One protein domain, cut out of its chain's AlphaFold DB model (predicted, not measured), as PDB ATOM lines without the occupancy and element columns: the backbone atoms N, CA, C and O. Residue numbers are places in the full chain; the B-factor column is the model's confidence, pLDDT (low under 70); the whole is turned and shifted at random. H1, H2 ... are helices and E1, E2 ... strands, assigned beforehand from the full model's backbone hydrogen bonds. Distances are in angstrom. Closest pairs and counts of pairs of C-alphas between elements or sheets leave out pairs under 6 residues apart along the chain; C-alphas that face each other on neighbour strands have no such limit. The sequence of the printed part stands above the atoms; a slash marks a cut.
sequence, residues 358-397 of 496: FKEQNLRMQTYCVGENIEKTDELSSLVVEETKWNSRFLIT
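What this domain is: This is residues 358 to 397 of the 496 residues of the protein "galactosylceramide sulfotransferase-like" of Branchiostoma belcheri (UniProt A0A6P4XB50). One helix, H1, lies lengthwise over a small two-stranded hairpin, E1 and E2, and a long loop, residues 371 to 382, joins the two parts round one end. The printed part has 40 residues, with one named helix and then two named strands along the chain, H1 E1 E2; the sheet, in the order E1 - E2, is antiparallel. The class is mixed, helices and strands, though under half of the residues are in named elements. The whole is only just compact, close to loose, with a radius of gyration of the C-alphas of 10.5 A, and its outline is elongated, 30 by 18 by 13 A.

Where its parts are: Find C-alpha 358 at (121.160, 154.509, 152.699); from there H1, residues 358 to 370, runs 18.2 A to C-alpha 370 at (131.073, 169.103, 148.113). Next look for E1, residues 383 to 385, 6.6 A long. E2, residues 394 to 396, is 6.9 A long and ends at C-alpha 396 at (126.318, 166.158, 159.043).

How they stand to each other: In H1, every O i to N i+4 pair is within hydrogen-bond range. Look from H1 to E1: their closest C-alphas, those of Tyr 368 and Leu 383, are 7.3 A apart. For H1 and E2 the closest are those of Met 365 and Ile 396, at 7.0 A. E1 and E2 form a hairpin, antiparallel at 149 degrees between their directions; N 383 and O 396 are 2.9 A apart and N 396 and O 383 2.8 A, within hydrogen-bond range.

The domain as a whole: The two C-alphas farthest apart, those of Glu 379 and Lys 389, are 30.2 A apart. The printed part has no cut. The link from H1 to E1, 12 residues, is long; that from E1 to E2, 8 residues, is short. The mean pLDDT of the printed part is 83.2, and residues 372 to 380 are under 70.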
ATOM      1  N   PHE A 358     119.705 154.361 152.656       98.62
ATOM      2  CA  PHE A 358     121.160 154.509 152.699       98.62
ATOM      3  C   PHE A 358     121.701 155.232 151.461       98.62
ATOM      4  O   PHE A 358     122.461 156.189 151.602       98.62
ATOM      5  N   LYS A 359     121.294 154.816 150.255       98.44
ATOM      6  CA  LYS A 359     121.726 155.444 148.996       98.44
ATOM      7  C   LYS A 359     121.341 156.925 148.943       98.44
ATOM      8  O   LYS A 359     122.172 157.754 148.578       98.44
ATOM      9  N   GLU A 360     120.121 157.257 149.361       97.56
ATOM     10  CA  GLU A 360     119.632 158.637 149.446       97.56
ATOM     11  C   GLU A 360     120.443 159.474 150.443       97.56
ATOM     12  O   GLU A 360     120.930 160.546 150.083       97.56
ATOM     13  N   GLN A 361     120.661 158.988 151.673       97.44
ATOM     14  CA  GLN A 361     121.429 159.743 152.672       97.44
ATOM     15  C   GLN A 361     122.905 159.870 152.295       97.44
ATOM     16  O   GLN A 361     123.515 160.911 152.537       97.44
ATOM     17  N   ASN A 362     123.484 158.851 151.657       97.88
ATOM     18  CA  ASN A 362     124.855 158.920 151.166       97.88
ATOM     19  C   ASN A 362     125.011 159.969 150.059       97.88
ATOM     20  O   ASN A 362     125.973 160.734 150.091       97.88
ATOM     21  N   LEU A 363     124.052 160.064 149.131       94.44
ATOM     22  CA  LEU A 363     124.041 161.117 148.114       94.44
ATOM     23  C   LEU A 363     123.853 162.507 148.738       94.44
ATOM     24  O   LEU A 363     124.639 163.403 148.450       94.44
ATOM     25  N   ARG A 364     122.878 162.676 149.644       93.12
ATOM     26  CA  ARG A 364     122.647 163.950 150.354       93.12
ATOM     27  C   ARG A 364     123.900 164.417 151.093       93.12
ATOM     28  O   ARG A 364     124.283 165.579 150.975       93.12
ATOM     29  N   MET A 365     124.561 163.503 151.809       94.00
ATOM     30  CA  MET A 365     125.837 163.762 152.477       94.00
ATOM     31  C   MET A 365     126.897 164.224 151.478       94.00
ATOM     32  O   MET A 365     127.537 165.250 151.705       94.00
ATOM     33  N   GLN A 366     127.064 163.506 150.362       91.62
ATOM     34  CA  GLN A 366     128.058 163.849 149.348       91.62
ATOM     35  C   GLN A 366     127.817 165.249 148.782       91.62
ATOM     36  O   GLN A 366     128.725 166.074 148.865       91.62
ATOM     37  N   THR A 367     126.605 165.539 148.296       87.94
ATOM     38  CA  THR A 367     126.224 166.838 147.714       87.94
ATOM     39  C   THR A 367     126.453 167.991 148.692       87.94
ATOM     40  O   THR A 367     127.059 169.007 148.343       87.94
ATOM     41  N   TYR A 368     126.044 167.820 149.952       86.19
ATOM     42  CA  TYR A 368     126.268 168.817 150.997       86.19
ATOM     43  C   TYR A 368     127.771 169.047 151.266       86.19
ATOM     44  O   TYR A 368     128.237 170.193 151.301       86.19
ATOM     45  N   CYS A 369     128.554 167.969 151.378       86.00
ATOM     46  CA  CYS A 369     129.986 168.021 151.680       86.00
ATOM     47  C   CYS A 369     130.882 168.468 150.508       86.00
ATOM     48  O   CYS A 369     132.055 168.786 150.737       86.00
ATOM     49  N   VAL A 370     130.378 168.494 149.268       84.31
ATOM     50  CA  VAL A 370     131.073 169.103 148.113       84.31
ATOM     51  C   VAL A 370     130.618 170.537 147.831       84.31
ATOM     52  O   VAL A 370     131.320 171.263 147.141       84.31
ATOM     53  N   GLY A 371     129.505 170.979 148.427       71.00
ATOM     54  CA  GLY A 371     128.994 172.341 148.265       71.00
ATOM     55  C   GLY A 371     128.137 172.562 147.020       71.00
ATOM     56  O   GLY A 371     127.942 173.705 146.634       71.00
ATOM     57  N   GLU A 372     127.589 171.502 146.423       60.56
ATOM     58  CA  GLU A 372     126.723 171.570 145.232       60.56
ATOM     59  C   GLU A 372     125.242 171.867 145.568       60.56
ATOM     60  O   GLU A 372     124.395 171.860 144.680       60.56
ATOM     61  N   ASN A 373     124.907 172.135 146.840       53.25
ATOM     62  CA  ASN A 373     123.529 172.341 147.303       53.25
ATOM     63  C   ASN A 373     123.175 173.816 147.575       53.25
ATOM     64  O   ASN A 373     123.902 174.523 148.273       53.25
ATOM     65  N   ILE A 374     121.984 174.206 147.101       48.91
ATOM     66  CA  ILE A 374     121.315 175.522 147.223       48.91
ATOM     67  C   ILE A 374     120.853 175.816 148.674       48.91
ATOM     68  O   ILE A 374     120.569 176.956 149.020       48.91
ATOM     69  N   GLU A 375     120.825 174.808 149.555       49.50
ATOM     70  CA  GLU A 375     120.398 174.930 150.965       49.50
ATOM     71  C   GLU A 375     121.476 175.482 151.919       49.50
ATOM     72  O   GLU A 375     121.219 175.642 153.113       49.50
ATOM     73  N   LYS A 376     122.687 175.794 151.435       50.75
ATOM     74  CA  LYS A 376     123.688 176.507 152.243       50.75
ATOM     75  C   LYS A 376     123.298 177.978 152.365       50.75
ATOM     76  O   LYS A 376     123.758 178.814 151.596       50.75
ATOM     77  N   THR A 377     122.471 178.304 153.353       51.66
ATOM     78  CA  THR A 377     122.235 179.702 153.747       51.66
ATOM     79  C   THR A 377     123.408 180.281 154.551       51.66
ATOM     80  O   THR A 377     123.518 181.496 154.660       51.66
ATOM     81  N   ASP A 378     124.286 179.424 155.096       56.53
ATOM     82  CA  ASP A 378     125.491 179.784 155.862       56.53
ATOM     83  C   ASP A 378     126.555 178.661 155.772       56.53
ATOM     84  O   ASP A 378     126.205 177.474 155.763       56.53
ATOM     85  N   GLU A 379     127.850 179.001 155.732       54.06
ATOM     86  CA  GLU A 379     128.975 178.045 155.697       54.06
ATOM     87  C   GLU A 379     129.039 177.143 156.947       54.06
ATOM     88  O   GLU A 379     129.623 176.057 156.893       54.06
ATOM     89  N   LEU A 380     128.393 177.554 158.048       59.06
ATOM     90  CA  LEU A 380     128.262 176.788 159.295       59.06
ATOM     91  C   LEU A 380     127.003 175.903 159.389       59.06
ATOM     92  O   LEU A 380     126.875 175.127 160.342       59.06
ATOM     93  N   SER A 381     126.059 176.006 158.447       72.12
ATOM     94  CA  SER A 381     124.791 175.260 158.512       72.12
ATOM     95  C   SER A 381     125.035 173.752 158.414       72.12
ATOM     96  O   SER A 381     125.723 173.314 157.504       72.12
ATOM     97  N   SER A 382     124.511 172.946 159.346       84.38
ATOM     98  CA  SER A 382     124.643 171.473 159.339       84.38
ATOM     99  C   SER A 382     123.464 170.810 158.626       84.38
ATOM    100  O   SER A 382     122.325 171.235 158.806       84.38
ATOM    101  N   LEU A 383     123.709 169.730 157.877       89.25
ATOM    102  CA  LEU A 383     122.641 168.926 157.276       89.25
ATOM    103  C   LEU A 383     122.061 167.962 158.323       89.25
ATOM    104  O   LEU A 383     122.789 167.177 158.932       89.25
ATOM    105  N   VAL A 384     120.745 168.011 158.521       93.19
ATOM    106  CA  VAL A 384     120.036 167.127 159.453       93.19
ATOM    107  C   VAL A 384     119.605 165.844 158.741       93.19
ATOM    108  O   VAL A 384     118.933 165.885 157.706       93.19
ATOM    109  N   VAL A 385     119.978 164.696 159.312       95.00
ATOM    110  CA  VAL A 385     119.425 163.390 158.944       95.00
ATOM    111  C   VAL A 385     118.454 162.982 160.040       95.00
ATOM    112  O   VAL A 385     118.865 162.721 161.170       95.00
ATOM    113  N   GLU A 386     117.167 162.980 159.703       94.75
ATOM    114  CA  GLU A 386     116.103 162.676 160.655       94.75
ATOM    115  C   GLU A 386     116.102 161.205 161.076       94.75
ATOM    116  O   GLU A 386     116.627 160.324 160.384       94.75
ATOM    117  N   GLU A 387     115.518 160.959 162.247       95.50
ATOM    118  CA  GLU A 387     115.302 159.610 162.753       95.50
ATOM    119  C   GLU A 387     114.355 158.841 161.825       95.50
ATOM    120  O   GLU A 387     113.341 159.359 161.356       95.50
ATOM    121  N   THR A 388     114.696 157.585 161.564       94.75
ATOM    122  CA  THR A 388     113.834 156.635 160.864       94.75
ATOM    123  C   THR A 388     113.908 155.293 161.576       94.75
ATOM    124  O   THR A 388     114.751 155.081 162.441       94.75
ATOM    125  N   LYS A 389     113.127 154.306 161.141       93.56
ATOM    126  CA  LYS A 389     113.285 152.939 161.653       93.56
ATOM    127  C   LYS A 389     114.682 152.323 161.420       93.56
ATOM    128  O   LYS A 389     114.995 151.320 162.051       93.56
ATOM    129  N   TRP A 390     115.517 152.889 160.536       95.19
ATOM    130  CA  TRP A 390     116.847 152.360 160.184       95.19
ATOM    131  C   TRP A 390     118.031 153.119 160.804       95.19
ATOM    132  O   TRP A 390     119.167 152.624 160.747       95.19
ATOM    133  N   ASN A 391     117.795 154.307 161.374       95.69
ATOM    134  CA  ASN A 391     118.827 155.154 161.971       95.69
ATOM    135  C   ASN A 391     118.258 156.114 163.025       95.69
ATOM    136  O   ASN A 391     117.172 156.661 162.858       95.69
ATOM    137  N   SER A 392     119.060 156.417 164.045       94.94
ATOM    138  CA  SER A 392     118.834 157.566 164.925       94.94
ATOM    139  C   SER A 392     119.054 158.882 164.175       94.94
ATOM    140  O   SER A 392     119.735 158.922 163.146       94.94
ATOM    141  N   ARG A 393     118.501 159.980 164.699       95.38
ATOM    142  CA  ARG A 393     118.783 161.330 164.193       95.38
ATOM    143  C   ARG A 393     120.260 161.695 164.393       95.38
ATOM    144  O   ARG A 393     120.780 161.553 165.499       95.38
ATOM    145  N   PHE A 394     120.913 162.250 163.371       95.81
ATOM    146  CA  PHE A 394     122.282 162.784 163.470       95.81
ATOM    147  C   PHE A 394     122.502 164.009 162.571       95.81
ATOM    148  O   PHE A 394     121.682 164.340 161.713       95.81
ATOM    149  N   LEU A 395     123.615 164.711 162.800       93.94
ATOM    150  CA  LEU A 395     124.002 165.909 162.055       93.94
ATOM    151  C   LEU A 395     125.230 165.636 161.193       93.94
ATOM    152  O   LEU A 395     126.228 165.088 161.662       93.94
ATOM    153  N   ILE A 396     125.178 166.097 159.950       92.25
ATOM    154  CA  ILE A 396     126.318 166.158 159.043       92.25
ATOM    155  C   ILE A 396     126.867 167.582 159.123       92.25
ATOM    156  O   ILE A 396     126.313 168.517 158.548       92.25
ATOM    157  N   THR A 397     127.939 167.739 159.897       89.56
ATOM    158  CA  THR A 397     128.615 169.022 160.131       89.56
ATOM    159  C   THR A 397     129.776 169.230 159.145       89.56
ATOM    160  O   THR A 397     130.214 168.273 158.493       89.56
TER     161      THR A 397